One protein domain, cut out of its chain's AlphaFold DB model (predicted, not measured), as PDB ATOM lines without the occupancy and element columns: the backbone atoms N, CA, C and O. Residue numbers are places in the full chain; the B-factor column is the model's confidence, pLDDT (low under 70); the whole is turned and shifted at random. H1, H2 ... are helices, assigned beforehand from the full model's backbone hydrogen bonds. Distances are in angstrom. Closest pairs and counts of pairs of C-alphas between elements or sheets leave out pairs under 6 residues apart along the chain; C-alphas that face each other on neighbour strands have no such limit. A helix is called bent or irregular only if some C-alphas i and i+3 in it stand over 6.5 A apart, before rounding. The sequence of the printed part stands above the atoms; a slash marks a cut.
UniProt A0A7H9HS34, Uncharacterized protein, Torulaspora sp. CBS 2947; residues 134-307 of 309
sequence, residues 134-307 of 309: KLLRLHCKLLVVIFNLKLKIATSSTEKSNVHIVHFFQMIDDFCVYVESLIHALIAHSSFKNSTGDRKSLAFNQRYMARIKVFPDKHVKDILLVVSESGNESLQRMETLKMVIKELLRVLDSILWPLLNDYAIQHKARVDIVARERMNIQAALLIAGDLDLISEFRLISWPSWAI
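Overview. This is residues 134 to 307 of the 309 residues of an uncharacterized protein of Torulaspora sp. CBS 2947 (UniProt A0A7H9HS34). One long helix, H2, runs through the middle of a body of helices, with H7 beside it over much of its length, H5 along its later part and H1 folded back from its first end to form a narrow V with it. H4 crosses H2 obliquely near its later end, H3 lies across H7, the short H8 packs on both H5 and H7, and H6 lies near the end where H1 turns into H2. The printed part has 174 residues with eight named helices, H1 to H8 in order, and no named strand; the class is all helix. The whole is compact, with a radius of gyration of the C-alphas of 17.1 A and spans of 54 by 39 by 28 A.

Along the chain. H1, residues 134 to 154, begins with C-alpha 134 at (194.651, 190.694, 241.549) and is 30.5 A long. H2, residues 161 to 189, is the longest, 42.4 A, and ends with C-alpha 189 at (189.403, 172.202, 227.270). H3 is residues 203 to 212 and H4 residues 218 to 228. H5, residues 234 to 253, measures 28.9 A. H6, residues 257 to 264, is irregular: C-alphas 259 and 262 are 7.3 A apart. H7, residues 268 to 288, measures 30.1 A. H8, residues 291 to 298, ends with C-alpha 298 at (201.869, 190.015, 219.543).

Arrangement. H2 is the hub, touching H1, H4, H5 and H7. H1 and H2 form a hairpin at a shallow tilt of 30 degrees; the closest C-alphas, Ala 154 and Ser 161, are 4.4 A apart. H7 touches H2 the same way at a shallow tilt of 15 degrees, closest at the C-alphas of Ile 187 and Ala 288, 5.2 A. H5 touches H2 residues 179 to 189, opposite ways at 22 degrees, a shallow tilt, with C-alphas 179 and 245 closest at 6.3 A. H4 touches H2 at a steep tilt of 44 degrees, C-alphas 181 and 220 being closest at 5.1 A. H1, H2, H4 and H5 are a bundle, a group of neighbouring helices. H3 is about perpendicular to H7, at 77 degrees, and touches it; the closest C-alphas, 204 and 283, are 4.8 A apart. H8 touches H5, closest at C-alphas 249 and 297, 6.2 A, and forms a hairpin with H7, closest at C-alphas 285 and 294, 5.9 A. H6 is close but not clearly touching to H1 and H7. Every O i to N i+4 pair is within hydrogen-bond range in H2, H3, H4, H5, H7 and H8; H1 has 15 of 17, and H6 has 1 of 4, beside 4 of 5 O i to N i+3 pairs.

Size, cuts and confidence. The two C-alphas farthest apart, those of Glu 159 and Ser 195, are 55.1 A apart. The printed part has no cut. The link from H2 to H3, residues 190 to 202, is long. The mean pLDDT of the printed part is 87.6; residues 157 to 160 and 191 to 201 are under 70.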
ATOM      1  N   LYS A 134     193.837 189.785 240.730       92.94
ATOM      2  CA  LYS A 134     194.651 190.694 241.549       92.94
ATOM      3  C   LYS A 134     195.770 189.945 242.277       92.94
ATOM      4  O   LYS A 134     196.894 190.442 242.314       92.94
ATOM      5  N   LEU A 135     195.471 188.755 242.800       93.88
ATOM      6  CA  LEU A 135     196.442 187.880 243.458       93.88
ATOM      7  C   LEU A 135     197.556 187.460 242.501       93.88
ATOM      8  O   LEU A 135     198.733 187.622 242.825       93.88
ATOM      9  N   LEU A 136     197.183 186.981 241.317       96.25
ATOM     10  CA  LEU A 136     198.127 186.586 240.286       96.25
ATOM     11  C   LEU A 136     198.982 187.769 239.834       96.25
ATOM     12  O   LEU A 136     200.201 187.661 239.843       96.25
ATOM     13  N   ARG A 137     198.374 188.926 239.552       96.25
ATOM     14  CA  ARG A 137     199.100 190.133 239.137       96.25
ATOM     15  C   ARG A 137     200.125 190.594 240.176       96.25
ATOM     16  O   ARG A 137     201.235 190.981 239.822       96.25
ATOM     17  N   LEU A 138     199.766 190.593 241.465       94.94
ATOM     18  CA  LEU A 138     200.705 190.940 242.540       94.94
ATOM     19  C   LEU A 138     201.881 189.963 242.595       94.94
ATOM     20  O   LEU A 138     203.010 190.389 242.832       94.94
ATOM     21  N   HIS A 139     201.613 188.683 242.345       96.69
ATOM     22  CA  HIS A 139     202.636 187.651 242.339       96.69
ATOM     23  C   HIS A 139     203.539 187.695 241.109       96.69
ATOM     24  O   HIS A 139     204.755 187.636 241.244       96.69
ATOM     25  N   CYS A 140     202.979 187.904 239.920       97.44
ATOM     26  CA  CYS A 140     203.740 188.057 238.683       97.44
ATOM     27  C   CYS A 140     204.735 189.227 238.748       97.44
ATOM     28  O   CYS A 140     205.826 189.126 238.195       97.44
ATOM     29  N   LYS A 141     204.437 190.295 239.505       95.81
ATOM     30  CA  LYS A 141     205.413 191.372 239.761       95.81
ATOM     31  C   LYS A 141     206.702 190.875 240.421       95.81
ATOM     32  O   LYS A 141     207.762 191.397 240.104       95.81
ATOM     33  N   LEU A 142     206.636 189.877 241.308       96.06
ATOM     34  CA  LEU A 142     207.836 189.270 241.892       96.06
ATOM     35  C   LEU A 142     208.689 188.591 240.815       96.06
ATOM     36  O   LEU A 142     209.900 188.784 240.797       96.06
ATOM     37  N   LEU A 143     208.063 187.835 239.908       97.25
ATOM     38  CA  LEU A 143     208.771 187.163 238.813       97.25
ATOM     39  C   LEU A 143     209.467 188.177 237.900       97.25
ATOM     40  O   LEU A 143     210.643 188.009 237.598       97.25
ATOM     41  N   VAL A 144     208.786 189.276 237.557       96.12
ATOM     42  CA  VAL A 144     209.376 190.386 236.788       96.12
ATOM     43  C   VAL A 144     210.591 190.976 237.506       96.12
ATOM     44  O   VAL A 144     211.632 191.176 236.883       96.12
ATOM     45  N   VAL A 145     210.492 191.233 238.816       94.06
ATOM     46  CA  VAL A 145     211.619 191.752 239.610       94.06
ATOM     47  C   VAL A 145     212.795 190.772 239.593       94.06
ATOM     48  O   VAL A 145     213.923 191.203 239.380       94.06
ATOM     49  N   ILE A 146     212.545 189.469 239.758       95.44
ATOM     50  CA  ILE A 146     213.585 188.429 239.720       95.44
ATOM     51  C   ILE A 146     214.258 188.366 238.346       95.44
ATOM     52  O   ILE A 146     215.486 188.413 238.273       95.44
ATOM     53  N   PHE A 147     213.484 188.283 237.260       95.69
ATOM     54  CA  PHE A 147     214.029 188.197 235.904       95.69
ATOM     55  C   PHE A 147     214.853 189.432 235.552       95.69
ATOM     56  O   PHE A 147     215.997 189.298 235.124       95.69
ATOM     57  N   ASN A 148     214.324 190.627 235.819       93.94
ATOM     58  CA  ASN A 148     215.027 191.869 235.518       93.94
ATOM     59  C   ASN A 148     216.252 192.085 236.413       93.94
ATOM     60  O   ASN A 148     217.251 192.617 235.938       93.94
ATOM     61  N   LEU A 149     216.222 191.665 237.682       91.62
ATOM     62  CA  LEU A 149     217.406 191.712 238.542       91.62
ATOM     63  C   LEU A 149     218.474 190.722 238.062       91.62
ATOM     64  O   LEU A 149     219.635 191.104 237.939       91.62
ATOM     65  N   LYS A 150     218.098 189.476 237.736       91.12
ATOM     66  CA  LYS A 150     219.048 188.480 237.214       91.12
ATOM     67  C   LYS A 150     219.676 188.946 235.905       91.12
ATOM     68  O   LYS A 150     220.885 188.811 235.750       91.12
ATOM     69  N   LEU A 151     218.873 189.526 235.015       90.69
ATOM     70  CA  LEU A 151     219.343 190.099 233.763       90.69
ATOM     71  C   LEU A 151     220.332 191.242 234.012       90.69
ATOM     72  O   LEU A 151     221.439 191.206 233.499       90.69
ATOM     73  N   LYS A 152     219.994 192.197 234.880       89.88
ATOM     74  CA  LYS A 152     220.896 193.303 235.235       89.88
ATOM     75  C   LYS A 152     222.229 192.836 235.831       89.88
ATOM     76  O   LYS A 152     223.260 193.400 235.493       89.88
ATOM     77  N   ILE A 153     222.217 191.812 236.690       87.75
ATOM     78  CA  ILE A 153     223.445 191.203 237.239       87.75
ATOM     79  C   ILE A 153     224.256 190.537 236.126       87.75
ATOM     80  O   ILE A 153     225.480 190.639 236.088       87.75
ATOM     81  N   ALA A 154     223.572 189.841 235.217       86.81
ATOM     82  CA  ALA A 154     224.207 189.221 234.070       86.81
ATOM     83  C   ALA A 154     224.874 190.264 233.163       86.81
ATOM     84  O   ALA A 154     225.947 189.990 232.642       86.81
ATOM     85  N   THR A 155     224.308 191.465 233.026       84.56
ATOM     86  CA  THR A 155     224.855 192.518 232.157       84.56
ATOM     87  C   THR A 155     225.816 193.494 232.843       84.56
ATOM     88  O   THR A 155     226.327 194.393 232.188       84.56
ATOM     89  N   SER A 156     226.088 193.369 234.148       79.50
ATOM     90  CA  SER A 156     226.871 194.360 234.910       79.50
ATOM     91  C   SER A 156     228.395 194.133 234.909       79.50
ATOM     92  O   SER A 156     229.052 194.482 235.885       79.50
ATOM     93  N   SER A 157     228.964 193.525 233.861       64.31
ATOM     94  CA  SER A 157     230.420 193.305 233.687       64.31
ATOM     95  C   SER A 157     231.151 192.677 234.890       64.31
ATOM     96  O   SER A 157     232.307 192.990 235.158       64.31
ATOM     97  N   THR A 158     230.495 191.783 235.636       65.12
ATOM     98  CA  THR A 158     231.120 191.048 236.753       65.12
ATOM     99  C   THR A 158     231.760 189.743 236.268       65.12
ATOM    100  O   THR A 158     231.280 189.145 235.307       65.12
ATOM    101  N   GLU A 159     232.786 189.229 236.961       57.72
ATOM    102  CA  GLU A 159     233.452 187.947 236.626       57.72
ATOM    103  C   GLU A 159     232.481 186.752 236.513       57.72
ATOM    104  O   GLU A 159     232.741 185.787 235.796       57.72
ATOM    105  N   LYS A 160     231.319 186.820 237.180       63.53
ATOM    106  CA  LYS A 160     230.277 185.779 237.153       63.53
ATOM    107  C   LYS A 160     229.174 186.022 236.114       63.53
ATOM    108  O   LYS A 160     228.240 185.220 236.030       63.53
ATOM    109  N   SER A 161     229.266 187.086 235.315       73.88
ATOM    110  CA  SER A 161     228.270 187.504 234.314       73.88
ATOM    111  C   SER A 161     227.797 186.342 233.423       73.88
ATOM    112  O   SER A 161     226.591 186.118 233.295       73.88
ATOM    113  N   ASN A 162     228.730 185.508 232.942       80.38
ATOM    114  CA  ASN A 162     228.431 184.348 232.094       80.38
ATOM    115  C   ASN A 162     227.549 183.286 232.772       80.38
ATOM    116  O   ASN A 162     226.679 182.703 232.131       80.38
ATOM    117  N   VAL A 163     227.720 183.029 234.069       86.00
ATOM    118  CA  VAL A 163     226.873 182.066 234.796       86.00
ATOM    119  C   VAL A 163     225.478 182.650 235.021       86.00
ATOM    120  O   VAL A 163     224.466 181.968 234.852       86.00
ATOM    121  N   HIS A 164     225.403 183.938 235.363       87.44
ATOM    122  CA  HIS A 164     224.130 184.621 235.579       87.44
ATOM    123  C   HIS A 164     223.284 184.697 234.303       87.44
ATOM    124  O   HIS A 164     222.073 184.477 234.391       87.44
ATOM    125  N   ILE A 165     223.902 184.930 233.138       88.81
ATOM    126  CA  ILE A 165     223.194 184.941 231.853       88.81
ATOM    127  C   ILE A 165     222.698 183.542 231.459       88.81
ATOM    128  O   ILE A 165     221.568 183.418 230.989       88.81
ATOM    129  N   VAL A 166     223.471 182.472 231.716       89.25
ATOM    130  CA  VAL A 166     223.007 181.085 231.490       89.25
ATOM    131  C   VAL A 166     221.740 180.817 232.295       89.25
ATOM    132  O   VAL A 166     220.733 180.388 231.735       89.25
ATOM    133  N   HIS A 167     221.783 181.099 233.599       91.69
ATOM    134  CA  HIS A 167     220.643 180.881 234.483       91.69
ATOM    135  C   HIS A 167     219.436 181.722 234.077       91.69
ATOM    136  O   HIS A 167     218.311 181.243 234.166       91.69
ATOM    137  N   PHE A 168     219.650 182.959 233.618       93.06
ATOM    138  CA  PHE A 168     218.574 183.780 233.075       93.06
ATOM    139  C   PHE A 168     217.898 183.093 231.882       93.06
ATOM    140  O   PHE A 168     216.690 182.875 231.927       93.06
ATOM    141  N   PHE A 169     218.661 182.682 230.864       92.62
ATOM    142  CA  PHE A 169     218.100 182.021 229.683       92.62
ATOM    143  C   PHE A 169     217.351 180.733 230.026       92.62
ATOM    144  O   PHE A 169     216.253 180.523 229.525       92.62
ATOM    145  N   GLN A 170     217.900 179.905 230.915       93.00
ATOM    146  CA  GLN A 170     217.228 178.680 231.349       93.00
ATOM    147  C   GLN A 170     215.930 178.967 232.118       93.00
ATOM    148  O   GLN A 170     214.943 178.269 231.930       93.00
ATOM    149  N   MET A 171     215.895 180.008 232.960       94.88
ATOM    150  CA  MET A 171     214.657 180.407 233.637       94.88
ATOM    151  C   MET A 171     213.586 180.900 232.655       94.88
ATOM    152  O   MET A 171     212.404 180.648 232.880       94.88
ATOM    153  N   ILE A 172     213.981 181.616 231.597       95.12
ATOM    154  CA  ILE A 172     213.060 182.055 230.540       95.12
ATOM    155  C   ILE A 172     212.549 180.867 229.730       95.12
ATOM    156  O   ILE A 172     211.357 180.813 229.449       95.12
ATOM    157  N   ASP A 173     213.415 179.911 229.404       94.38
ATOM    158  CA  ASP A 173     213.036 178.667 228.730       94.38
ATOM    159  C   ASP A 173     211.979 177.895 229.540       94.38
ATOM    160  O   ASP A 173     210.860 177.690 229.064       94.38
ATOM    161  N   ASP A 174     212.258 177.614 230.820       94.94
ATOM    162  CA  ASP A 174     211.307 176.964 231.734       94.94
ATOM    163  C   ASP A 174     209.972 177.736 231.811       94.94
ATOM    164  O   ASP A 174     208.882 177.154 231.778       94.94
ATOM    165  N   PHE A 175     210.038 179.071 231.885       96.88
ATOM    166  CA  PHE A 175     208.858 179.934 231.911       96.88
ATOM    167  C   PHE A 175     208.029 179.815 230.624       96.88
ATOM    168  O   PHE A 175     206.809 179.644 230.699       96.88
ATOM    169  N   CYS A 176     208.671 179.867 229.455       96.06
ATOM    170  CA  CYS A 176     208.024 179.731 228.153       96.06
ATOM    171  C   CYS A 176     207.367 178.355 227.983       96.06
ATOM    172  O   CYS A 176     206.194 178.289 227.607       96.06
ATOM    173  N   VAL A 177     208.058 177.274 228.353       94.88
ATOM    174  CA  VAL A 177     207.515 175.905 228.324       94.88
ATOM    175  C   VAL A 177     206.268 175.784 229.205       94.88
ATOM    176  O   VAL A 177     205.295 175.107 228.856       94.88
ATOM    177  N   TYR A 178     206.235 176.457 230.354       96.50
ATOM    178  CA  TYR A 178     205.054 176.436 231.214       96.50
ATOM    179  C   TYR A 178     203.886 177.262 230.664       96.50
ATOM    180  O   TYR A 178     202.733 176.839 230.782       96.50
ATOM    181  N   VAL A 179     204.161 178.400 230.019       97.31
ATOM    182  CA  VAL A 179     203.144 179.152 229.265       97.31
ATOM    183  C   VAL A 179     202.561 178.286 228.147       97.31
ATOM    184  O   VAL A 179     201.340 178.170 228.047       97.31
ATOM    185  N   GLU A 180     203.409 177.611 227.368       96.44
ATOM    186  CA  GLU A 180     202.992 176.662 226.328       96.44
ATOM    187  C   GLU A 180     202.125 175.532 226.917       96.44
ATOM    188  O   GLU A 180     201.046 175.237 226.399       96.44
ATOM    189  N   SER A 181     202.511 174.981 228.074       96.19
ATOM    190  CA  SER A 181     201.735 173.951 228.789       96.19
ATOM    191  C   SER A 181     200.321 174.417 229.163       96.19
ATOM    192  O   SER A 181     199.356 173.662 229.043       96.19
ATOM    193  N   LEU A 182     200.170 175.665 229.619       96.19
ATOM    194  CA  LEU A 182     198.861 176.242 229.944       96.19
ATOM    195  C   LEU A 182     197.993 176.416 228.694       96.19
ATOM    196  O   LEU A 182     196.786 176.184 228.756       96.19
ATOM    197  N   ILE A 183     198.597 176.795 227.566       95.94
ATOM    198  CA  ILE A 183     197.891 176.945 226.289       95.94
ATOM    199  C   ILE A 183     197.439 175.576 225.768       95.94
ATOM    200  O   ILE A 183     196.289 175.437 225.363       95.94
ATOM    201  N   HIS A 184     198.276 174.539 225.856       94.06
ATOM    202  CA  HIS A 184     197.861 173.169 225.535       94.06
ATOM    203  C   HIS A 184     196.694 172.695 226.407       94.06
ATOM    204  O   HIS A 184     195.737 172.115 225.892       94.06
ATOM    205  N   ALA A 185     196.722 172.990 227.710       93.12
ATOM    206  CA  ALA A 185     195.600 172.687 228.591       93.12
ATOM    207  C   ALA A 185     194.325 173.461 228.196       93.12
ATOM    208  O   ALA A 185     193.230 172.898 228.230       93.12
ATOM    209  N   LEU A 186     194.451 174.727 227.778       92.94
ATOM    210  CA  LEU A 186     193.333 175.521 227.257       92.94
ATOM    211  C   LEU A 186     192.746 174.899 225.979       92.94
ATOM    212  O   LEU A 186     191.529 174.746 225.892       92.94
ATOM    213  N   ILE A 187     193.601 174.490 225.035       91.50
ATOM    214  CA  ILE A 187     193.215 173.820 223.783       91.50
ATOM    215  C   ILE A 187     192.464 172.511 224.059       91.50
ATOM    216  O   ILE A 187     191.444 172.225 223.433       91.50
ATOM    217  N   ALA A 188     192.951 171.711 225.009       88.62
ATOM    218  CA  ALA A 188     192.296 170.463 225.396       88.62
ATOM    219  C   ALA A 188     190.895 170.706 225.991       88.62
ATOM    220  O   ALA A 188     189.983 169.909 225.774       88.62
ATOM    221  N   HIS A 189     190.698 171.822 226.701       81.50
ATOM    222  CA  HIS A 189     189.403 172.202 227.270       81.50
ATOM    223  C   HIS A 189     188.429 172.819 226.263       81.50
ATOM    224  O   HIS A 189     187.217 172.693 226.445       81.50
ATOM    225  N   SER A 190     188.913 173.465 225.202       77.31
ATOM    226  CA  SER A 190     188.070 174.226 224.278       77.31
ATOM    227  C   SER A 190     187.197 173.376 223.346       77.31
ATOM    228  O   SER A 190     186.614 173.940 222.431       77.31
ATOM    229  N   SER A 191     187.047 172.062 223.586       58.78
ATOM    230  CA  SER A 191     186.233 171.135 222.780       58.78
ATOM    231  C   SER A 191     186.496 171.350 221.293       58.78
ATOM    232  O   SER A 191     185.717 172.028 220.634       58.78
ATOM    233  N   PHE A 192     187.614 170.836 220.779       53.50
ATOM    234  CA  PHE A 192     188.067 171.003 219.392       53.50
ATOM    235  C   PHE A 192     186.999 170.515 218.377       53.50
ATOM    236  O   PHE A 192     187.080 169.414 217.844       53.50
ATOM    237  N   LYS A 193     185.947 171.311 218.147       44.94
ATOM    238  CA  LYS A 193     184.803 171.014 217.268       44.94
ATOM    239  C   LYS A 193     184.927 171.673 215.896       44.94
ATOM    240  O   LYS A 193     184.090 171.427 215.039       44.94
ATOM    241  N   ASN A 194     185.995 172.426 215.640       45.12
ATOM    242  CA  ASN A 194     186.186 173.104 214.362       45.12
ATOM    243  C   ASN A 194     187.301 172.432 213.548       45.12
ATOM    244  O   ASN A 194     188.486 172.683 213.753       45.12
ATOM    245  N   SER A 195     186.872 171.545 212.645       45.44
ATOM    246  CA  SER A 195     187.456 171.288 211.319       45.44
ATOM    247  C   SER A 195     188.982 171.460 211.195       45.44
ATOM    248  O   SER A 195     189.481 172.414 210.594       45.44
ATOM    249  N   THR A 196     189.750 170.484 211.683       50.09
ATOM    250  CA  THR A 196     191.182 170.348 211.352       50.09
ATOM    251  C   THR A 196     191.425 169.939 209.895       50.09
ATOM    252  O   THR A 196     192.579 169.880 209.485       50.09
ATOM    253  N   GLY A 197     190.376 169.661 209.109       51.00
ATOM    254  CA  GLY A 197     190.463 169.291 207.691       51.00
ATOM    255  C   GLY A 197     191.068 170.392 206.814       51.00
ATOM    256  O   GLY A 197     192.085 170.149 206.171       51.00
ATOM    257  N   ASP A 198     190.525 171.612 206.880       53.19
ATOM    258  CA  ASP A 198     190.876 172.708 205.954       53.19
ATOM    259  C   ASP A 198     192.130 173.503 206.337       53.19
ATOM    260  O   ASP A 198     192.609 174.336 205.573       53.19
ATOM    261  N   ARG A 199     192.690 173.273 207.530       59.12
ATOM    262  CA  ARG A 199     193.787 174.096 208.069       59.12
ATOM    263  C   ARG A 199     195.151 173.397 208.095       59.12
ATOM    264  O   ARG A 199     196.135 174.023 208.483       59.12
ATOM    265  N   LYS A 200     195.259 172.131 207.667       59.75
ATOM    266  CA  LYS A 200     196.515 171.343 207.750       59.75
ATOM    267  C   LYS A 200     197.707 171.967 207.009       59.75
ATOM    268  O   LYS A 200     198.847 171.680 207.365       59.75
ATOM    269  N   SER A 201     197.459 172.810 206.008       65.25
ATOM    270  CA  SER A 201     198.493 173.473 205.202       65.25
ATOM    271  C   SER A 201     199.105 174.717 205.853       65.25
ATOM    272  O   SER A 201     200.144 175.182 205.395       65.25
ATOM    273  N   LEU A 202     198.506 175.270 206.915       84.00
ATOM    274  CA  LEU A 202     199.016 176.497 207.533       84.00
ATOM    275  C   LEU A 202     200.293 176.209 208.336       84.00
ATOM    276  O   LEU A 202     200.331 175.282 209.149       84.00
ATOM    277  N   ALA A 203     201.317 177.048 208.164       85.88
ATOM    278  CA  ALA A 203     202.632 176.871 208.789       85.88
ATOM    279  C   ALA A 203     202.561 176.735 210.324       85.88
ATOM    280  O   ALA A 203     203.235 175.888 210.911       85.88
ATOM    281  N   PHE A 204     201.690 177.507 210.985       86.31
ATOM    282  CA  PHE A 204     201.519 177.411 212.438       86.31
ATOM    283  C   PHE A 204     200.920 176.064 212.876       86.31
ATOM    284  O   PHE A 204     201.306 175.542 213.921       86.31
ATOM    285  N   ASN A 205     200.036 175.461 212.070       87.62
ATOM    286  CA  ASN A 205     199.479 174.138 212.357       87.62
ATOM    287  C   ASN A 205     200.548 173.055 212.226       87.62
ATOM    288  O   ASN A 205     200.651 172.193 213.096       87.62
ATOM    289  N   GLN A 206     201.371 173.114 211.179       89.31
ATOM    290  CA  GLN A 206     202.473 172.169 210.990       89.31
ATOM    291  C   GLN A 206     203.471 172.243 212.149       89.31
ATOM    292  O   GLN A 206     203.829 171.210 212.719       89.31
ATOM    293  N   ARG A 207     203.850 173.461 212.558       91.81
ATOM    294  CA  ARG A 207     204.728 173.671 213.714       91.81
ATOM    295  C   ARG A 207     204.122 173.101 214.995       91.81
ATOM    296  O   ARG A 207     204.793 172.342 215.689       91.81
ATOM    297  N   TYR A 208     202.863 173.428 215.288       91.62
ATOM    298  CA  TYR A 208     202.173 172.915 216.472       91.62
ATOM    299  C   TYR A 208     202.123 171.381 216.491       91.62
ATOM    300  O   TYR A 208     202.453 170.760 217.499       91.62
ATOM    301  N   MET A 209     201.775 170.755 215.363       89.62
ATOM    302  CA  MET A 209     201.689 169.295 215.250       89.62
ATOM    303  C   MET A 209     203.052 168.602 215.354       89.62
ATOM    304  O   MET A 209     203.127 167.470 215.828       89.62
ATOM    305  N   ALA A 210     204.137 169.249 214.927       90.94
ATOM    306  CA  ALA A 210     205.487 168.747 215.165       90.94
ATOM    307  C   ALA A 210     205.871 168.873 216.648       90.94
ATOM    308  O   ALA A 210     206.395 167.927 217.235       90.94
ATOM    309  N   ARG A 211     205.559 170.018 217.265       92.00
ATOM    310  CA  ARG A 211     205.890 170.324 218.659       92.00
ATOM    311  C   ARG A 211     205.159 169.424 219.649       92.00
ATOM    312  O   ARG A 211     205.807 168.872 220.531       92.00
ATOM    313  N   ILE A 212     203.859 169.193 219.473       89.56
ATOM    314  CA  ILE A 212     203.065 168.378 220.407       89.56
ATOM    315  C   ILE A 212     203.584 166.935 220.533       89.56
ATOM    316  O   ILE A 212     203.468 166.336 221.597       89.56
ATOM    317  N   LYS A 213     204.214 166.385 219.483       88.62
ATOM    318  CA  LYS A 213     204.803 165.032 219.498       88.62
ATOM    319  C   LYS A 213     206.010 164.905 220.426       88.62
ATOM    320  O   LYS A 213     206.303 163.808 220.885       88.62
ATOM    321  N   VAL A 214     206.723 166.005 220.659       91.06
ATOM    322  CA  VAL A 214     207.956 166.047 221.460       91.06
ATOM    323  C   VAL A 214     207.795 166.878 222.734       91.06
ATOM    324  O   VAL A 214     208.760 167.065 223.473       91.06
ATOM    325  N   PHE A 215     206.595 167.405 222.991       89.81
ATOM    326  CA  PHE A 215     206.343 168.290 224.118       89.81
ATOM    327  C   PHE A 215     206.296 167.512 225.446       89.81
ATOM    328  O   PHE A 215     205.604 166.492 225.534       89.81
ATOM    329  N   PRO A 216     206.975 167.981 226.511       86.56
ATOM    330  CA  PRO A 216     206.880 167.364 227.830       86.56
ATOM    331  C   PRO A 216     205.474 167.501 228.441       86.56
ATOM    332  O   PRO A 216     205.110 168.517 229.028       86.56
ATOM    333  N   ASP A 217     204.688 166.426 228.395       83.69
ATOM    334  CA  ASP A 217     203.278 166.424 228.826       83.69
ATOM    335  C   ASP A 217     203.080 166.467 230.362       83.69
ATOM    336  O   ASP A 217     201.960 166.498 230.872       83.69
ATOM    337  N   LYS A 218     204.165 166.483 231.153       87.06
ATOM    338  CA  LYS A 218     204.094 166.457 232.627       87.06
ATOM    339  C   LYS A 218     203.247 167.607 233.177       87.06
ATOM    340  O   LYS A 218     202.356 167.380 233.994       87.06
ATOM    341  N   HIS A 219     203.522 168.836 232.741       87.44
ATOM    342  CA  HIS A 219     202.825 170.017 233.248       87.44
ATOM    343  C   HIS A 219     201.396 170.123 232.722       87.44
ATOM    344  O   HIS A 219     200.517 170.537 233.473       87.44
ATOM    345  N   VAL A 220     201.147 169.705 231.483       90.06
ATOM    346  CA  VAL A 220     199.807 169.706 230.880       90.06
ATOM    347  C   VAL A 220     198.887 168.752 231.638       90.06
ATOM    348  O   VAL A 220     197.843 169.190 232.121       90.06
ATOM    349  N   LYS A 221     199.300 167.493 231.854       89.62
ATOM    350  CA  LYS A 221     198.540 166.524 232.670       89.62
ATOM    351  C   LYS A 221     198.253 167.057 234.072       89.62
ATOM    352  O   LYS A 221     197.118 166.997 234.543       89.62
ATOM    353  N   ASP A 222     199.270 167.624 234.717       88.12
ATOM    354  CA  ASP A 222     199.154 168.220 236.049       88.12
ATOM    355  C   ASP A 222     198.149 169.384 236.100       88.12
ATOM    356  O   ASP A 222     197.399 169.515 237.071       88.12
ATOM    357  N   ILE A 223     198.143 170.252 235.083       91.94
ATOM    358  CA  ILE A 223     197.214 171.383 234.974       91.94
ATOM    359  C   ILE A 223     195.790 170.868 234.755       91.94
ATOM    360  O   ILE A 223     194.886 171.284 235.481       91.94
ATOM    361  N   LEU A 224     195.592 169.946 233.809       89.56
ATOM    362  CA  LEU A 224     194.282 169.364 233.498       89.56
ATOM    363  C   LEU A 224     193.664 168.665 234.716       89.56
ATOM    364  O   LEU A 224     192.473 168.832 234.993       89.56
ATOM    365  N   LEU A 225     194.479 167.951 235.496       88.06
ATOM    366  CA  LEU A 225     194.044 167.330 236.743       88.06
ATOM    367  C   LEU A 225     193.559 168.383 237.751       88.06
ATOM    368  O   LEU A 225     192.411 168.344 238.182       88.06
ATOM    369  N   VAL A 226     194.379 169.393 238.064       86.00
ATOM    370  CA  VAL A 226     194.020 170.427 239.058       86.00
ATOM    371  C   VAL A 226     192.787 171.229 238.630       86.00
ATOM    372  O   VAL A 226     191.958 171.610 239.460       86.00
ATOM    373  N   VAL A 227     192.663 171.514 237.334       85.50
ATOM    374  CA  VAL A 227     191.534 172.261 236.779       85.50
ATOM    375  C   VAL A 227     190.251 171.429 236.830       85.50
ATOM    376  O   VAL A 227     189.198 171.971 237.185       85.50
ATOM    377  N   SER A 228     190.323 170.123 236.551       83.12
ATOM    378  CA  SER A 228     189.165 169.224 236.627       83.12
ATOM    379  C   SER A 228     188.675 169.004 238.064       83.12
ATOM    380  O   SER A 228     187.470 169.075 238.308       83.12
ATOM    381  N   GLU A 229     189.594 168.890 239.027       84.00
ATOM    382  CA  GLU A 229     189.313 168.767 240.467       84.00
ATOM    383  C   GLU A 229     188.790 170.056 241.118       84.00
ATOM    384  O   GLU A 229     188.309 170.041 242.251       84.00
ATOM    385  N   SER A 230     188.874 171.202 240.433       76.56
ATOM    386  CA  SER A 230     188.470 172.481 241.020       76.56
ATOM    387  C   SER A 230     186.980 172.537 241.379       76.56
ATOM    388  O   SER A 230     186.596 173.340 242.226       76.56
ATOM    389  N   GLY A 231     186.131 171.713 240.758       70.94
ATOM    390  CA  GLY A 231     184.676 171.743 240.946       70.94
ATOM    391  C   GLY A 231     183.992 172.964 240.313       70.94
ATOM    392  O   GLY A 231     182.791 173.134 240.473       70.94
ATOM    393  N   ASN A 232     184.729 173.821 239.592       78.62
ATOM    394  CA  ASN A 232     184.137 174.908 238.802       78.62
ATOM    395  C   ASN A 232     183.480 174.363 237.528       78.62
ATOM    396  O   ASN A 232     183.839 173.283 237.064       78.62
ATOM    397  N   GLU A 233     182.593 175.138 236.912       82.75
ATOM    398  CA  GLU A 233     182.065 174.846 235.575       82.75
ATOM    399  C   GLU A 233     183.147 174.980 234.492       82.75
ATOM    400  O   GLU A 233     184.133 175.702 234.669       82.75
ATOM    401  N   SER A 234     182.958 174.313 233.347       82.44
ATOM    402  CA  SER A 234     183.926 174.312 232.234       82.44
ATOM    403  C   SER A 234     184.313 175.726 231.779       82.44
ATOM    404  O   SER A 234     185.497 176.039 231.657       82.44
ATOM    405  N   LEU A 235     183.330 176.622 231.636       85.00
ATOM    406  CA  LEU A 235     183.570 178.009 231.231       85.00
ATOM    407  C   LEU A 235     184.469 178.753 232.233       85.00
ATOM    408  O   LEU A 235     185.450 179.382 231.847       85.00
ATOM    409  N   GLN A 236     184.201 178.617 233.535       85.69
ATOM    410  CA  GLN A 236     185.003 179.251 234.589       85.69
ATOM    411  C   GLN A 236     186.439 178.704 234.643       85.69
ATOM    412  O   GLN A 236     187.379 179.441 234.963       85.69
ATOM    413  N   ARG A 237     186.627 177.413 234.333       87.44
ATOM    414  CA  ARG A 237     187.953 176.786 234.211       87.44
ATOM    415  C   ARG A 237     188.746 177.411 233.066       87.44
ATOM    416  O   ARG A 237     189.891 177.811 233.279       87.44
ATOM    417  N   MET A 238     188.124 177.554 231.895       89.75
ATOM    418  CA  MET A 238     188.735 178.191 230.727       89.75
ATOM    419  C   MET A 238     189.087 179.655 230.999       89.75
ATOM    420  O   MET A 238     190.225 180.051 230.773       89.75
ATOM    421  N   GLU A 239     188.167 180.436 231.567       91.94
ATOM    422  CA  GLU A 239     188.413 181.834 231.950       91.94
ATOM    423  C   GLU A 239     189.581 181.967 232.939       91.94
ATOM    424  O   GLU A 239     190.432 182.849 232.811       91.94
ATOM    425  N   THR A 240     189.684 181.046 233.902       92.12
ATOM    426  CA  THR A 240     190.816 181.027 234.838       92.12
ATOM    427  C   THR A 240     192.130 180.716 234.116       92.12
ATOM    428  O   THR A 240     193.134 181.369 234.394       92.12
ATOM    429  N   LEU A 241     192.150 179.761 233.180       94.25
ATOM    430  CA  LEU A 241     193.344 179.459 232.382       94.25
ATOM    431  C   LEU A 241     193.763 180.649 231.513       94.25
ATOM    432  O   LEU A 241     194.931 181.028 231.540       94.25
ATOM    433  N   LYS A 242     192.818 181.287 230.812       96.06
ATOM    434  CA  LYS A 242     193.075 182.491 230.009       96.06
ATOM    435  C   LYS A 242     193.648 183.624 230.856       96.06
ATOM    436  O   LYS A 242     194.637 184.236 230.469       96.06
ATOM    437  N   MET A 243     193.081 183.859 232.043       96.44
ATOM    438  CA  MET A 243     193.609 184.830 233.007       96.44
ATOM    439  C   MET A 243     195.062 184.517 233.381       96.44
ATOM    440  O   MET A 243     195.887 185.431 233.423       96.44
ATOM    441  N   VAL A 244     195.381 183.245 233.645       97.38
ATOM    442  CA  VAL A 244     196.750 182.836 233.977       97.38
ATOM    443  C   VAL A 244     197.693 183.098 232.811       97.38
ATOM    444  O   VAL A 244     198.706 183.765 233.006       97.38
ATOM    445  N   ILE A 245     197.344 182.634 231.608       98.12
ATOM    446  CA  ILE A 245     198.158 182.826 230.402       98.12
ATOM    447  C   ILE A 245     198.408 184.318 230.178       98.12
ATOM    448  O   ILE A 245     199.558 184.729 230.071       98.12
ATOM    449  N   LYS A 246     197.358 185.146 230.208       97.88
ATOM    450  CA  LYS A 246     197.454 186.596 230.007       97.88
ATOM    451  C   LYS A 246     198.427 187.267 230.978       97.88
ATOM    452  O   LYS A 246     199.262 188.064 230.563       97.88
ATOM    453  N   GLU A 247     198.354 186.948 232.268       97.75
ATOM    454  CA  GLU A 247     199.278 187.529 233.249       97.75
ATOM    455  C   GLU A 247     200.718 187.023 233.085       97.75
ATOM    456  O   GLU A 247     201.645 187.770 233.385       97.75
ATOM    457  N   LEU A 248     200.938 185.801 232.587       98.06
ATOM    458  CA  LEU A 248     202.286 185.316 232.272       98.06
ATOM    459  C   LEU A 248     202.855 185.945 230.993       98.06
ATOM    460  O   LEU A 248     204.040 186.265 230.954       98.06
ATOM    461  N   LEU A 249     202.022 186.214 229.986       98.00
ATOM    462  CA  LEU A 249     202.428 186.992 228.810       98.00
ATOM    463  C   LEU A 249     202.873 188.410 229.200       98.00
ATOM    464  O   LEU A 249     203.886 188.898 228.711       98.00
ATOM    465  N   ARG A 250     202.193 189.037 230.167       97.38
ATOM    466  CA  ARG A 250     202.607 190.337 230.730       97.38
ATOM    467  C   ARG A 250     203.934 190.289 231.476       97.38
ATOM    468  O   ARG A 250     204.642 191.294 231.510       97.38
ATOM    469  N   VAL A 251     204.274 189.155 232.094       97.75
ATOM    470  CA  VAL A 251     205.610 188.969 232.682       97.75
ATOM    471  C   VAL A 251     206.662 189.024 231.581       97.75
ATOM    472  O   VAL A 251     207.636 189.745 231.759       97.75
ATOM    473  N   LEU A 252     206.442 188.333 230.453       97.06
ATOM    474  CA  LEU A 252     207.354 188.374 229.304       97.06
ATOM    475  C   LEU A 252     207.486 189.786 228.733       97.06
ATOM    476  O   LEU A 252     208.603 190.231 228.506       97.06
ATOM    477  N   ASP A 253     206.388 190.523 228.568       96.75
ATOM    478  CA  ASP A 253     206.437 191.917 228.093       96.75
ATOM    479  C   ASP A 253     207.203 192.854 229.040       96.75
ATOM    480  O   ASP A 253     207.876 193.785 228.613       96.75
ATOM    481  N   SER A 254     207.166 192.575 230.344       96.69
ATOM    482  CA  SER A 254     207.834 193.400 231.357       96.69
ATOM    483  C   SER A 254     209.329 193.095 231.529       96.69
ATOM    484  O   SER A 254     209.982 193.707 232.387       96.69
ATOM    485  N   ILE A 255     209.881 192.131 230.788       95.56
ATOM    486  CA  ILE A 255     211.318 191.842 230.809       95.56
ATOM    487  C   ILE A 255     212.063 192.935 230.040       95.56
ATOM    488  O   ILE A 255     211.647 193.372 228.972       95.56
ATOM    489  N   LEU A 256     213.208 193.366 230.571       93.00
ATOM    490  CA  LEU A 256     214.088 194.353 229.943       93.00
ATOM    491  C   LEU A 256     214.903 193.734 228.793       93.00
ATOM    492  O   LEU A 256     216.132 193.774 228.808       93.00
ATOM    493  N   TRP A 257     214.218 193.181 227.787       91.12
ATOM    494  CA  TRP A 257     214.815 192.535 226.613       91.12
ATOM    495  C   TRP A 257     215.943 193.326 225.936       91.12
ATOM    496  O   TRP A 257     216.922 192.686 225.554       91.12
ATOM    497  N   PRO A 258     215.893 194.676 225.832       88.69
ATOM    498  CA  PRO A 258     216.973 195.441 225.208       88.69
ATOM    499  C   PRO A 258     218.356 195.240 225.842       88.69
ATOM    500  O   PRO A 258     219.360 195.405 225.157       88.69
ATOM    501  N   LEU A 259     218.434 194.830 227.116       87.50
ATOM    502  CA  LEU A 259     219.708 194.533 227.784       87.50
ATOM    503  C   LEU A 259     220.431 193.307 227.193       87.50
ATOM    504  O   LEU A 259     221.609 193.103 227.464       87.50
ATOM    505  N   LEU A 260     219.748 192.477 226.399       86.44
ATOM    506  CA  LEU A 260     220.317 191.271 225.792       86.44
ATOM    507  C   LEU A 260     220.908 191.490 224.399       86.44
ATOM    508  O   LEU A 260     221.502 190.555 223.864       86.44
ATOM    509  N   ASN A 261     220.740 192.670 223.795       82.12
ATOM    510  CA  ASN A 261     221.134 192.899 222.402       82.12
ATOM    511  C   ASN A 261     222.635 192.644 222.179       82.12
ATOM    512  O   ASN A 261     222.995 191.916 221.255       82.12
ATOM    513  N   ASP A 262     223.487 193.122 223.087       76.00
ATOM    514  CA  ASP A 262     224.945 192.945 222.995       76.00
ATOM    515  C   ASP A 262     225.380 191.486 223.242       76.00
ATOM    516  O   ASP A 262     226.396 191.017 222.729       76.00
ATOM    517  N   TYR A 263     224.575 190.728 223.991       76.44
ATOM    518  CA  TYR A 263     224.846 189.335 224.352       76.44
ATOM    519  C   TYR A 263     224.334 188.330 223.324       76.44
ATOM    520  O   TYR A 263     224.775 187.175 223.318       76.44
ATOM    521  N   ALA A 264     223.413 188.741 222.452       77.00
ATOM    522  CA  ALA A 264     222.776 187.837 221.508       77.00
ATOM    523  C   ALA A 264     223.792 187.187 220.552       77.00
ATOM    524  O   ALA A 264     223.684 186.007 220.222       77.00
ATOM    525  N   ILE A 265     224.840 187.936 220.193       75.69
ATOM    526  CA  ILE A 265     225.925 187.484 219.316       75.69
ATOM    527  C   ILE A 265     226.761 186.385 219.992       75.69
ATOM    528  O   ILE A 265     227.070 185.365 219.378       75.69
ATOM    529  N   GLN A 266     227.089 186.555 221.275       79.56
ATOM    530  CA  GLN A 266     227.963 185.640 222.024       79.56
ATOM    531  C   GLN A 266     227.233 184.383 222.525       79.56
ATOM    532  O   GLN A 266     227.857 183.369 222.846       79.56
ATOM    533  N   HIS A 267     225.902 184.427 222.602       82.06
ATOM    534  CA  HIS A 267     225.075 183.345 223.137       82.06
ATOM    535  C   HIS A 267     224.022 182.847 222.147       82.06
ATOM    536  O   HIS A 267     222.930 182.451 222.557       82.06
ATOM    537  N   LYS A 268     224.380 182.791 220.857       86.06
ATOM    538  CA  LYS A 268     223.490 182.391 219.757       86.06
ATOM    539  C   LYS A 268     222.657 181.139 220.054       86.06
ATOM    540  O   LYS A 268     221.442 181.175 219.941       86.06
ATOM    541  N   ALA A 269     223.270 180.068 220.562       87.38
ATOM    542  CA  ALA A 269     222.540 178.836 220.882       87.38
ATOM    543  C   ALA A 269     221.393 179.035 221.899       87.38
ATOM    544  O   ALA A 269     220.378 178.351 221.820       87.38
ATOM    545  N   ARG A 270     221.530 179.963 222.856       87.50
ATOM    546  CA  ARG A 270     220.494 180.256 223.868       87.50
ATOM    547  C   ARG A 270     219.423 181.200 223.335       87.50
ATOM    548  O   ARG A 270     218.246 181.026 223.631       87.50
ATOM    549  N   VAL A 271     219.840 182.168 222.529       88.75
ATOM    550  CA  VAL A 271     218.966 183.067 221.767       88.75
ATOM    551  C   VAL A 271     218.041 182.256 220.857       88.75
ATOM    552  O   VAL A 271     216.826 182.434 220.906       88.75
ATOM    553  N   ASP A 272     218.599 181.285 220.127       90.44
ATOM    554  CA  ASP A 272     217.857 180.387 219.239       90.44
ATOM    555  C   ASP A 272     216.825 179.538 220.001       90.44
ATOM    556  O   ASP A 272     215.753 179.241 219.470       90.44
ATOM    557  N   ILE A 273     217.116 179.149 221.250       91.06
ATOM    558  CA  ILE A 273     216.152 178.455 222.119       91.06
ATOM    559  C   ILE A 273     214.985 179.388 222.450       91.06
ATOM    560  O   ILE A 273     213.841 179.039 222.174       91.06
ATOM    561  N   VAL A 274     215.248 180.596 222.958       91.75
ATOM    562  CA  VAL A 274     214.174 181.542 223.316       91.75
ATOM    563  C   VAL A 274     213.316 181.901 222.103       91.75
ATOM    564  O   VAL A 274     212.089 181.934 222.198       91.75
ATOM    565  N   ALA A 275     213.938 182.125 220.948       92.62
ATOM    566  CA  ALA A 275     213.217 182.444 219.725       92.62
ATOM    567  C   ALA A 275     212.359 181.259 219.237       92.62
ATOM    568  O   ALA A 275     211.207 181.436 218.831       92.62
ATOM    569  N   ARG A 276     212.866 180.025 219.364       93.75
ATOM    570  CA  ARG A 276     212.096 178.804 219.087       93.75
ATOM    571  C   ARG A 276     210.904 178.654 220.027       93.75
ATOM    572  O   ARG A 276     209.817 178.325 219.551       93.75
ATOM    573  N   GLU A 277     211.087 178.898 221.320       94.00
ATOM    574  CA  GLU A 277     210.011 178.817 222.308       94.00
ATOM    575  C   GLU A 277     208.947 179.899 222.085       94.00
ATOM    576  O   GLU A 277     207.752 179.601 222.113       94.00
ATOM    577  N   ARG A 278     209.347 181.127 221.721       95.12
ATOM    578  CA  ARG A 278     208.418 182.178 221.272       95.12
ATOM    579  C   ARG A 278     207.531 181.680 220.127       95.12
ATOM    580  O   ARG A 278     206.309 181.805 220.197       95.12
ATOM    581  N   MET A 279     208.114 181.088 219.086       94.50
ATOM    582  CA  MET A 279     207.334 180.553 217.964       94.50
ATOM    583  C   MET A 279     206.431 179.376 218.363       94.50
ATOM    584  O   MET A 279     205.358 179.209 217.783       94.50
ATOM    585  N   ASN A 280     206.849 178.539 219.321       95.44
ATOM    586  CA  ASN A 280     206.022 177.440 219.832       95.44
ATOM    587  C   ASN A 280     204.775 177.986 220.536       95.44
ATOM    588  O   ASN A 280     203.660 177.577 220.211       95.44
ATOM    589  N   ILE A 281     204.952 178.982 221.411       96.62
ATOM    590  CA  ILE A 281     203.850 179.696 222.066       96.62
ATOM    591  C   ILE A 281     202.935 180.336 221.019       96.62
ATOM    592  O   ILE A 281     201.720 180.173 221.095       96.62
ATOM    593  N   GLN A 282     203.495 181.014 220.011       95.88
ATOM    594  CA  GLN A 282     202.713 181.627 218.936       95.88
ATOM    595  C   GLN A 282     201.856 180.594 218.196       95.88
ATOM    596  O   GLN A 282     200.660 180.811 217.998       95.88
ATOM    597  N   ALA A 283     202.445 179.462 217.807       94.44
ATOM    598  CA  ALA A 283     201.723 178.391 217.131       94.44
ATOM    599  C   ALA A 283     200.600 177.824 218.013       94.44
ATOM    600  O   ALA A 283     199.475 177.672 217.541       94.44
ATOM    601  N   ALA A 284     200.871 177.581 219.299       94.81
ATOM    602  CA  ALA A 284     199.867 177.110 220.248       94.81
ATOM    603  C   ALA A 284     198.730 178.133 220.454       94.81
ATOM    604  O   ALA A 284     197.561 177.757 220.463       94.81
ATOM    605  N   LEU A 285     199.026 179.432 220.552       95.12
ATOM    606  CA  LEU A 285     198.000 180.478 220.670       95.12
ATOM    607  C   LEU A 285     197.107 180.563 219.427       95.12
ATOM    608  O   LEU A 285     195.888 180.672 219.554       95.12
ATOM    609  N   LEU A 286     197.693 180.464 218.230       93.00
ATOM    610  CA  LEU A 286     196.940 180.454 216.971       93.00
ATOM    611  C   LEU A 286     196.018 179.232 216.860       93.00
ATOM    612  O   LEU A 286     194.914 179.342 216.330       93.00
ATOM    613  N   ILE A 287     196.442 178.088 217.403       91.38
ATOM    614  CA  ILE A 287     195.615 176.878 217.516       91.38
ATOM    615  C   ILE A 287     194.474 177.080 218.512       91.38
ATOM    616  O   ILE A 287     193.343 176.693 218.224       91.38
ATOM    617  N   ALA A 288     194.758 177.685 219.668       91.38
ATOM    618  CA  ALA A 288     193.746 178.000 220.673       91.38
ATOM    619  C   ALA A 288     192.682 178.969 220.133       91.38
ATOM    620  O   ALA A 288     191.529 178.911 220.557       91.38
ATOM    621  N   GLY A 289     193.059 179.841 219.189       89.06
ATOM    622  CA  GLY A 289     192.140 180.731 218.478       89.06
ATOM    623  C   GLY A 289     191.569 181.862 219.337       89.06
ATOM    624  O   GLY A 289     190.588 182.490 218.945       89.06
ATOM    625  N   ASP A 290     192.160 182.125 220.504       92.25
ATOM    626  CA  ASP A 290     191.740 183.200 221.399       92.25
ATOM    627  C   ASP A 290     192.372 184.532 220.968       92.25
ATOM    628  O   ASP A 290     193.574 184.751 221.140       92.25
ATOM    629  N   LEU A 291     191.563 185.414 220.375       92.94
ATOM    630  CA  LEU A 291     192.034 186.676 219.795       92.94
ATOM    631  C   LEU A 291     192.655 187.623 220.829       92.94
ATOM    632  O   LEU A 291     193.595 188.342 220.486       92.94
ATOM    633  N   ASP A 292     192.186 187.606 222.078       94.75
ATOM    634  CA  ASP A 292     192.728 188.463 223.135       94.75
ATOM    635  C   ASP A 292     194.133 188.009 223.527       94.75
ATOM    636  O   ASP A 292     195.046 188.829 223.633       94.75
ATOM    637  N   LEU A 293     194.335 186.699 223.704       96.50
ATOM    638  CA  LEU A 293     195.653 186.144 224.018       96.50
ATOM    639  C   LEU A 293     196.633 186.288 222.848       96.50
ATOM    640  O   LEU A 293     197.800 186.611 223.070       96.50
ATOM    641  N   ILE A 294     196.167 186.090 221.609       96.44
ATOM    642  CA  ILE A 294     196.974 186.312 220.399       96.44
ATOM    643  C   ILE A 294     197.417 187.778 220.322       96.44
ATOM    644  O   ILE A 294     198.591 188.056 220.064       96.44
ATOM    645  N   SER A 295     196.497 188.715 220.563       95.88
ATOM    646  CA  SER A 295     196.788 190.149 220.518       95.88
ATOM    647  C   SER A 295     197.770 190.559 221.614       95.88
ATOM    648  O   SER A 295     198.744 191.246 221.321       95.88
ATOM    649  N   GLU A 296     197.574 190.089 222.851       95.62
ATOM    650  CA  GLU A 296     198.497 190.367 223.958       95.62
ATOM    651  C   GLU A 296     199.900 189.811 223.659       95.62
ATOM    652  O   GLU A 296     200.887 190.513 223.850       95.62
ATOM    653  N   PHE A 297     200.005 188.587 223.123       96.88
ATOM    654  CA  PHE A 297     201.293 187.987 222.762       96.88
ATOM    655  C   PHE A 297     202.028 188.764 221.665       96.88
ATOM    656  O   PHE A 297     203.246 188.932 221.732       96.88
ATOM    657  N   ARG A 298     201.297 189.243 220.653       94.12
ATOM    658  CA  ARG A 298     201.869 190.015 219.543       94.12
ATOM    659  C   ARG A 298     202.468 191.343 220.009       94.12
ATOM    660  O   ARG A 298     203.417 191.811 219.392       94.12
ATOM    661  N   LEU A 299     201.901 191.941 221.056       93.31
ATOM    662  CA  LEU A 299     202.335 193.229 221.599       93.31
ATOM    663  C   LEU A 299     203.513 193.120 222.574       93.31
ATOM    664  O   LEU A 299     204.040 194.153 222.973       93.31
ATOM    665  N   ILE A 300     203.939 191.904 222.934       94.44
ATOM    666  CA  ILE A 300     205.126 191.700 223.767       94.44
ATOM    667  C   ILE A 300     206.342 192.309 223.069       94.44
ATOM    668  O   ILE A 300     206.613 192.015 221.900       94.44
ATOM    669  N   SER A 301     207.113 193.086 223.827       90.88
ATOM    670  CA  SER A 301     208.339 193.768 223.394       90.88
ATOM    671  C   SER A 301     209.524 192.811 223.189       90.88
ATOM    672  O   SER A 301     210.596 192.998 223.767       90.88
ATOM    673  N   TRP A 302     209.335 191.753 222.396       90.25
ATOM    674  CA  TRP A 302     210.374 190.777 222.082       90.25
ATOM    675  C   TRP A 302     211.600 191.459 221.452       90.25
ATOM    676  O   TRP A 302     211.450 192.397 220.666       90.25
ATOM    677  N   PRO A 303     212.818 190.979 221.747       89.12
ATOM    678  CA  PRO A 303     214.014 191.477 221.084       89.12
ATOM    679  C   PRO A 303     214.006 191.092 219.595       89.12
ATOM    680  O   PRO A 303     213.443 190.059 219.231       89.12
ATOM    681  N   SER A 304     214.652 191.892 218.738       87.75
ATOM    682  CA  SER A 304     214.625 191.718 217.271       87.75
ATOM    683  C   SER A 304     215.049 190.319 216.827       87.75
ATOM    684  O   SER A 304     214.360 189.677 216.039       87.75
ATOM    685  N   TRP A 305     216.096 189.774 217.447       87.75
ATOM    686  CA  TRP A 305     216.585 188.421 217.175       87.75
ATOM    687  C   TRP A 305     215.556 187.311 217.441       87.75
ATOM    688  O   TRP A 305     215.710 186.205 216.935       87.75
ATOM    689  N   ALA A 306     214.515 187.569 218.238       84.88
ATOM    690  CA  ALA A 306     213.437 186.610 218.477       84.88
ATOM    691  C   ALA A 306     212.321 186.703 217.423       84.88
ATOM    692  O   ALA A 306     211.449 185.831 217.375       84.88
ATOM    693  N   ILE A 307     212.309 187.773 216.626       81.25
ATOM    694  CA  ILE A 307     211.295 188.080 215.614       81.25
ATOM    695  C   ILE A 307     211.778 187.675 214.217       81.25
ATOM    696  O   ILE A 307     210.977 187.141 213.458       81.25
TER     697      ILE A 307